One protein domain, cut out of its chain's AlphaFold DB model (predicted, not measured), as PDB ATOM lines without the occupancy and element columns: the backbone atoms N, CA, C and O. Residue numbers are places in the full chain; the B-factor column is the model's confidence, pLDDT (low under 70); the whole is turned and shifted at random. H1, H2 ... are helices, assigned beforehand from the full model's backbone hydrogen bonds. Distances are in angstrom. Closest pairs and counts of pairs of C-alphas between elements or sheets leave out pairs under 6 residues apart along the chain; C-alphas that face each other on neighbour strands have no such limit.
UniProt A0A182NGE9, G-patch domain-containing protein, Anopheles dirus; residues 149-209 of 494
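What this domain is: This is residues 149 to 209 of the 494 residues of the protein "G-patch domain-containing protein" of Anopheles dirus (UniProt A0A182NGE9). Picture one long helix, H3, as a bare rod with small pieces strung out at its ends: H1 and H2 lie beyond its first end as separate short helices, and H4 makes a corner with its last end. The arrangement is loose and open, with no helix packed along H3; after H4 a tail without a named element, residues 202 to 209, follows. The printed part has 61 residues with four named helices, in the order H1, H2, H3, H4, no named strand, and the class all helix. It is only just extended, close to loose, with a radius of gyration of the C-alphas of 16.0 A, and flat, spanning 42 by 31 by 14 A.

How they stand to each other: Start at H1, residues 150 to 156, which is apart from H2, residues 164 to 168. H2 in turn is apart from H3, residues 173 to 192. Look next at residues 186 to 190: with these alone H3 only just touches H4, residues 195 to 201, with 3 pairs of C-alphas within 8 A. The closest C-alphas, of Glu 189 and Val 198, are 6.4 A apart. H3 and H4 run opposite ways at a steep tilt of 63 degrees. In H1 and H4 every O i to N i+4 pair is within hydrogen-bond range; in H3 15 of 16 are, and in H2 0 of 1, beside 1 of 2 O i to N i+3 pairs.

Where its parts are: Find C-alpha 150 at (122.652, 142.379, 154.466), where H1 begins; it is 9.7 A long, and H2 8.4 A. From C-alpha 173 at (134.452, 155.779, 154.229) H3 runs 28.2 A. H4, 10.1 A long, ends at C-alpha 201, (145.907, 144.496, 131.376).

The domain as a whole: The two C-alphas farthest apart, of His 168 and Ser 194, are 43.9 A apart. The printed part has no cut and no long link. Residues 202 to 209 have pLDDT under 70; the mean of the printed part is 81.8.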
ATOM      1  N   THR A 149     118.003 140.750 154.760       88.44
ATOM      2  CA  THR A 149     119.099 141.028 153.817       88.44
ATOM      3  C   THR A 149     120.277 141.697 154.530       88.44
ATOM      4  O   THR A 149     120.100 142.310 155.583       88.44
ATOM      5  N   ASP A 150     121.476 141.663 153.941       85.69
ATOM      6  CA  ASP A 150     122.652 142.379 154.466       85.69
ATOM      7  C   ASP A 150     122.373 143.875 154.720       85.69
ATOM      8  O   ASP A 150     122.906 144.453 155.667       85.69
ATOM      9  N   GLU A 151     121.504 144.501 153.919       88.12
ATOM     10  CA  GLU A 151     121.080 145.894 154.097       88.12
ATOM     11  C   GLU A 151     120.151 146.071 155.309       88.12
ATOM     12  O   GLU A 151     120.356 146.982 156.115       88.12
ATOM     13  N   GLU A 152     119.174 145.175 155.490       90.56
ATOM     14  CA  GLU A 152     118.282 145.166 156.657       90.56
ATOM     15  C   GLU A 152     119.049 144.851 157.953       90.56
ATOM     16  O   GLU A 152     118.851 145.518 158.971       90.56
ATOM     17  N   LEU A 153     119.983 143.895 157.910       87.62
ATOM     18  CA  LEU A 153     120.897 143.569 159.007       87.62
ATOM     19  C   LEU A 153     121.802 144.757 159.349       87.62
ATOM     20  O   LEU A 153     121.957 145.108 160.521       87.62
ATOM     21  N   PHE A 154     122.371 145.427 158.344       86.50
ATOM     22  CA  PHE A 154     123.206 146.610 158.549       86.50
ATOM     23  C   PHE A 154     122.414 147.782 159.149       86.50
ATOM     24  O   PHE A 154     122.927 148.476 160.036       86.50
ATOM     25  N   ALA A 155     121.160 147.973 158.729       89.12
ATOM     26  CA  ALA A 155     120.243 148.940 159.325       89.12
ATOM     27  C   ALA A 155     119.917 148.587 160.789       89.12
ATOM     28  O   ALA A 155     120.084 149.438 161.665       89.12
ATOM     29  N   ALA A 156     119.568 147.329 161.082       88.12
ATOM     30  CA  ALA A 156     119.300 146.836 162.437       88.12
ATOM     31  C   ALA A 156     120.524 146.963 163.371       88.12
ATOM     32  O   ALA A 156     120.395 147.339 164.535       88.12
ATOM     33  N   CYS A 157     121.740 146.757 162.856       86.38
ATOM     34  CA  CYS A 157     122.992 147.016 163.577       86.38
ATOM     35  C   CYS A 157     123.311 148.515 163.782       86.38
ATOM     36  O   CYS A 157     124.344 148.851 164.377       86.38
ATOM     37  N   GLY A 158     122.462 149.434 163.310       84.56
ATOM     38  CA  GLY A 158     122.645 150.883 163.414       84.56
ATOM     39  C   GLY A 158     123.732 151.432 162.482       84.56
ATOM     40  O   GLY A 158     124.465 152.344 162.864       84.56
ATOM     41  N   GLY A 159     123.911 150.839 161.297       84.00
ATOM     42  CA  GLY A 159     124.914 151.254 160.308       84.00
ATOM     43  C   GLY A 159     126.370 151.011 160.730       84.00
ATOM     44  O   GLY A 159     127.294 151.629 160.183       84.00
ATOM     45  N   ARG A 160     126.593 150.137 161.723       83.88
ATOM     46  CA  ARG A 160     127.918 149.753 162.230       83.88
ATOM     47  C   ARG A 160     128.511 148.637 161.368       83.88
ATOM     48  O   ARG A 160     127.849 147.653 161.074       83.88
ATOM     49  N   THR A 161     129.781 148.772 160.989       83.88
ATOM     50  CA  THR A 161     130.534 147.735 160.252       83.88
ATOM     51  C   THR A 161     131.403 146.920 161.212       83.88
ATOM     52  O   THR A 161     131.866 147.457 162.212       83.88
ATOM     53  N   ALA A 162     131.705 145.656 160.902       82.44
ATOM     54  CA  ALA A 162     132.388 144.723 161.818       82.44
ATOM     55  C   ALA A 162     133.835 145.096 162.245       82.44
ATOM     56  O   ALA A 162     134.456 144.395 163.044       82.44
ATOM     57  N   HIS A 163     134.409 146.192 161.738       85.56
ATOM     58  CA  HIS A 163     135.775 146.599 162.072       85.56
ATOM     59  C   HIS A 163     135.867 147.296 163.447       85.56
ATOM     60  O   HIS A 163     134.970 148.033 163.854       85.56
ATOM     61  N   LYS A 164     137.008 147.139 164.139       84.94
ATOM     62  CA  LYS A 164     137.219 147.612 165.528       84.94
ATOM     63  C   LYS A 164     136.872 149.098 165.770       84.94
ATOM     64  O   LYS A 164     136.429 149.439 166.861       84.94
ATOM     65  N   GLY A 165     137.031 149.967 164.765       84.44
ATOM     66  CA  GLY A 165     136.748 151.407 164.858       84.44
ATOM     67  C   GLY A 165     135.260 151.787 164.880       84.44
ATOM     68  O   GLY A 165     134.921 152.830 165.437       84.44
ATOM     69  N   ALA A 166     134.359 150.939 164.366       86.12
ATOM     70  CA  ALA A 166     132.927 151.254 164.285       86.12
ATOM     71  C   ALA A 166     132.257 151.416 165.657       86.12
ATOM     72  O   ALA A 166     131.266 152.134 165.777       86.12
ATOM     73  N   ARG A 167     132.824 150.799 166.706       81.75
ATOM     74  CA  ARG A 167     132.392 150.984 168.104       81.75
ATOM     75  C   ARG A 167     132.483 152.446 168.557       81.75
ATOM     76  O   ARG A 167     131.687 152.868 169.383       81.75
ATOM     77  N   HIS A 168     133.400 153.217 167.973       85.12
ATOM     78  CA  HIS A 168     133.611 154.641 168.246       85.12
ATOM     79  C   HIS A 168     132.995 155.546 167.161       85.12
ATOM     80  O   HIS A 168     133.460 156.661 166.948       85.12
ATOM     81  N   GLY A 169     132.008 155.049 166.401       82.56
ATOM     82  CA  GLY A 169     131.358 155.788 165.309       82.56
ATOM     83  C   GLY A 169     132.231 156.014 164.068       82.56
ATOM     84  O   GLY A 169     131.752 156.546 163.068       82.56
ATOM     85  N   LEU A 170     133.498 155.591 164.085       82.69
ATOM     86  CA  LEU A 170     134.413 155.764 162.964       82.69
ATOM     87  C   LEU A 170     134.008 154.815 161.827       82.69
ATOM     88  O   LEU A 170     134.014 153.599 162.001       82.69
ATOM     89  N   ARG A 171     133.649 155.354 160.659       79.56
ATOM     90  CA  ARG A 171     133.253 154.572 159.472       79.56
ATOM     91  C   ARG A 171     134.408 154.543 158.466       79.56
ATOM     92  O   ARG A 171     135.100 155.543 158.280       79.56
ATOM     93  N   LEU A 172     134.629 153.413 157.787       84.12
ATOM     94  CA  LEU A 172     135.749 153.223 156.844       84.12
ATOM     95  C   LEU A 172     135.552 153.932 155.485       84.12
ATOM     96  O   LEU A 172     136.068 153.466 154.473       84.12
ATOM     97  N   ASN A 173     134.856 155.069 155.449       85.44
ATOM     98  CA  ASN A 173     134.452 155.779 154.229       85.44
ATOM     99  C   ASN A 173     135.640 156.044 153.290       85.44
ATOM    100  O   ASN A 173     135.571 155.749 152.106       85.44
ATOM    101  N   GLY A 174     136.784 156.486 153.828       86.88
ATOM    102  CA  GLY A 174     138.014 156.706 153.053       86.88
ATOM    103  C   GLY A 174     138.766 155.435 152.616       86.88
ATOM    104  O   GLY A 174     139.829 155.542 152.002       86.88
ATOM    105  N   LYS A 175     138.286 154.231 152.954       85.69
ATOM    106  CA  LYS A 175     138.649 152.973 152.273       85.69
ATOM    107  C   LYS A 175     137.585 152.605 151.241       85.69
ATOM    108  O   LYS A 175     137.967 152.327 150.113       85.69
ATOM    109  N   LEU A 176     136.306 152.651 151.630       86.62
ATOM    110  CA  LEU A 176     135.158 152.342 150.773       86.62
ATOM    111  C   LEU A 176     135.204 153.170 149.486       86.62
ATOM    112  O   LEU A 176     135.411 152.583 148.435       86.62
ATOM    113  N   SER A 177     135.267 154.506 149.562       89.25
ATOM    114  CA  SER A 177     135.288 155.354 148.356       89.25
ATOM    115  C   SER A 177     136.474 155.085 147.421       89.25
ATOM    116  O   SER A 177     136.377 155.357 146.231       89.25
ATOM    117  N   ARG A 178     137.593 154.534 147.922       88.44
ATOM    118  CA  ARG A 178     138.726 154.108 147.078       88.44
ATOM    119  C   ARG A 178     138.505 152.749 146.419       88.44
ATOM    120  O   ARG A 178     139.086 152.511 145.367       88.44
ATOM    121  N   ILE A 179     137.708 151.873 147.026       89.31
ATOM    122  CA  ILE A 179     137.236 150.625 146.419       89.31
ATOM    123  C   ILE A 179     136.159 150.963 145.380       89.31
ATOM    124  O   ILE A 179     136.285 150.534 144.240       89.31
ATOM    125  N   ASP A 180     135.201 151.824 145.722       89.50
ATOM    126  CA  ASP A 180     134.147 152.308 144.820       89.50
ATOM    127  C   ASP A 180     134.756 153.000 143.585       89.50
ATOM    128  O   ASP A 180     134.424 152.676 142.447       89.50
ATOM    129  N   GLU A 181     135.757 153.868 143.781       89.75
ATOM    130  CA  GLU A 181     136.560 154.450 142.698       89.75
ATOM    131  C   GLU A 181     137.249 153.405 141.805       89.75
ATOM    132  O   GLU A 181     137.441 153.667 140.619       89.75
ATOM    133  N   GLN A 182     137.703 152.274 142.353       87.88
ATOM    134  CA  GLN A 182     138.354 151.217 141.571       87.88
ATOM    135  C   GLN A 182     137.331 150.347 140.835       87.88
ATOM    136  O   GLN A 182     137.566 150.007 139.677       87.88
ATOM    137  N   ASN A 183     136.190 150.058 141.459       90.81
ATOM    138  CA  ASN A 183     135.076 149.336 140.851       90.81
ATOM    139  C   ASN A 183     134.479 150.136 139.685       90.81
ATOM    140  O   ASN A 183     134.311 149.590 138.600       90.81
ATOM    141  N   ASN A 184     134.265 151.443 139.856       90.19
ATOM    142  CA  ASN A 184     133.756 152.322 138.798       90.19
ATOM    143  C   ASN A 184     134.732 152.431 137.614       90.19
ATOM    144  O   ASN A 184     134.307 152.430 136.463       90.19
ATOM    145  N   LYS A 185     136.048 152.468 137.874       89.75
ATOM    146  CA  LYS A 185     137.072 152.442 136.812       89.75
ATOM    147  C   LYS A 185     137.105 151.090 136.095       89.75
ATOM    148  O   LYS A 185     137.206 151.068 134.875       89.75
ATOM    149  N   LEU A 186     136.972 149.978 136.823       87.31
ATOM    150  CA  LEU A 186     136.863 148.637 136.239       87.31
ATOM    151  C   LEU A 186     135.607 148.500 135.360       87.31
ATOM    152  O   LEU A 186     135.714 147.983 134.253       87.31
ATOM    153  N   LEU A 187     134.453 149.001 135.808       89.19
ATOM    154  CA  LEU A 187     133.215 149.032 135.018       89.19
ATOM    155  C   LEU A 187     133.407 149.816 133.711       89.19
ATOM    156  O   LEU A 187     133.170 149.265 132.643       89.19
ATOM    157  N   GLN A 188     133.966 151.028 133.770       88.31
ATOM    158  CA  GLN A 188     134.266 151.828 132.573       88.31
ATOM    159  C   GLN A 188     135.282 151.156 131.629       88.31
ATOM    160  O   GLN A 188     135.180 151.289 130.407       88.31
ATOM    161  N   GLU A 189     136.265 150.411 132.149       86.31
ATOM    162  CA  GLU A 189     137.154 149.603 131.305       86.31
ATOM    163  C   GLU A 189     136.422 148.421 130.647       86.31
ATOM    164  O   GLU A 189     136.717 148.114 129.496       86.31
ATOM    165  N   LEU A 190     135.466 147.785 131.335       85.56
ATOM    166  CA  LEU A 190     134.653 146.673 130.815       85.56
ATOM    167  C   LEU A 190     133.567 147.119 129.820       85.56
ATOM    168  O   LEU A 190     133.220 146.360 128.922       85.56
ATOM    169  N   GLU A 191     133.058 148.344 129.947       85.88
ATOM    170  CA  GLU A 191     132.156 148.975 128.973       85.88
ATOM    171  C   GLU A 191     132.886 149.349 127.670       85.88
ATOM    172  O   GLU A 191     132.300 149.308 126.591       85.88
ATOM    173  N   SER A 192     134.173 149.711 127.758       83.25
ATOM    174  CA  SER A 192     134.963 150.230 126.628       83.25
ATOM    175  C   SER A 192     135.905 149.213 125.967       83.25
ATOM    176  O   SER A 192     136.450 149.491 124.896       83.25
ATOM    177  N   LYS A 193     136.132 148.045 126.580       83.69
ATOM    178  CA  LYS A 193     137.061 147.002 126.108       83.69
ATOM    179  C   LYS A 193     136.483 145.616 126.389       83.69
ATOM    180  O   LYS A 193     135.738 145.423 127.342       83.69
ATOM    181  N   SER A 194     136.894 144.608 125.620       82.19
ATOM    182  CA  SER A 194     136.501 143.226 125.914       82.19
ATOM    183  C   SER A 194     137.030 142.763 127.281       82.19
ATOM    184  O   SER A 194     138.185 143.002 127.638       82.19
ATOM    185  N   PHE A 195     136.181 142.049 128.029       76.38
ATOM    186  CA  PHE A 195     136.440 141.522 129.378       76.38
ATOM    187  C   PHE A 195     137.832 140.886 129.541       76.38
ATOM    188  O   PHE A 195     138.568 141.173 130.488       76.38
ATOM    189  N   GLU A 196     138.232 140.064 128.570       76.38
ATOM    190  CA  GLU A 196     139.506 139.349 128.596       76.38
ATOM    191  C   GLU A 196     140.727 140.277 128.425       76.38
ATOM    192  O   GLU A 196     141.792 139.997 128.977       76.38
ATOM    193  N   ALA A 197     140.584 141.408 127.725       78.12
ATOM    194  CA  ALA A 197     141.638 142.416 127.614       78.12
ATOM    195  C   ALA A 197     141.819 143.200 128.927       78.12
ATOM    196  O   ALA A 197     142.954 143.428 129.344       78.12
ATOM    197  N   VAL A 198     140.723 143.552 129.612       77.69
ATOM    198  CA  VAL A 198     140.742 144.292 130.893       77.69
ATOM    199  C   VAL A 198     141.359 143.462 132.020       77.69
ATOM    200  O   VAL A 198     142.193 143.945 132.790       77.69
ATOM    201  N   ILE A 199     140.998 142.179 132.109       77.56
ATOM    202  CA  ILE A 199     141.567 141.286 133.127       77.56
ATOM    203  C   ILE A 199     143.058 141.020 132.865       77.56
ATOM    204  O   ILE A 199     143.834 140.958 133.821       77.56
ATOM    205  N   LYS A 200     143.485 140.931 131.595       78.25
ATOM    206  CA  LYS A 200     144.903 140.762 131.231       78.25
ATOM    207  C   LYS A 200     145.738 142.040 131.383       78.25
ATOM    208  O   LYS A 200     146.912 141.922 131.726       78.25
ATOM    209  N   SER A 201     145.177 143.235 131.160       73.75
ATOM    210  CA  SER A 201     145.907 144.496 131.376       73.75
ATOM    211  C   SER A 201     146.143 144.762 132.862       73.75
ATOM    212  O   SER A 201     147.233 145.181 133.251       73.75
ATOM    213  N   ASN A 202     145.148 144.450 133.706       69.06
ATOM    214  CA  ASN A 202     145.217 144.565 135.166       69.06
ATOM    215  C   ASN A 202     145.506 146.015 135.649       69.06
ATOM    216  O   ASN A 202     145.882 146.230 136.806       69.06
ATOM    217  N   ASP A 203     145.299 147.016 134.782       68.56
ATOM    218  CA  ASP A 203     145.570 148.439 135.040       68.56
ATOM    219  C   ASP A 203     144.687 149.002 136.168       68.56
ATOM    220  O   ASP A 203     145.187 149.708 137.045       68.56
ATOM    221  N   TRP A 204     143.414 148.594 136.241       69.06
ATOM    222  CA  TRP A 204     142.472 148.935 137.320       69.06
ATOM    223  C   TRP A 204     142.961 148.608 138.750       69.06
ATOM    224  O   TRP A 204     142.533 149.242 139.724       69.06
ATOM    225  N   LYS A 205     143.894 147.655 138.916       64.06
ATOM    226  CA  LYS A 205     144.507 147.343 140.225       64.06
ATOM    227  C   LYS A 205     145.657 148.281 140.597       64.06
ATOM    228  O   LYS A 205     146.103 148.275 141.749       64.06
ATOM    229  N   VAL A 206     146.183 149.067 139.659       58.75
ATOM    230  CA  VAL A 206     147.374 149.896 139.875       58.75
ATOM    231  C   VAL A 206     146.996 151.173 140.622       58.75
ATOM    232  O   VAL A 206     146.849 152.245 140.038       58.75
ATOM    233  N   GLN A 207     146.921 151.087 141.956       54.47
ATOM    234  CA  GLN A 207     146.945 152.288 142.790       54.47
ATOM    235  C   GLN A 207     148.266 153.038 142.561       54.47
ATOM    236  O   GLN A 207     149.328 152.673 143.086       54.47
ATOM    237  N   LEU A 208     148.174 154.099 141.754       50.75
ATOM    238  CA  LEU A 208     149.179 155.143 141.628       50.75
ATOM    239  C   LEU A 208     149.550 155.634 143.031       50.75
ATOM    240  O   LEU A 208     148.688 155.884 143.876       50.75
ATOM    241  N   SER A 209     150.849 155.771 143.293       47.91
ATOM    242  CA  SER A 209     151.292 156.415 144.531       47.91
ATOM    243  C   SER A 209     150.784 157.863 144.572       47.91
ATOM    244  O   SER A 209     150.585 158.474 143.520       47.91
TER     245      SER A 209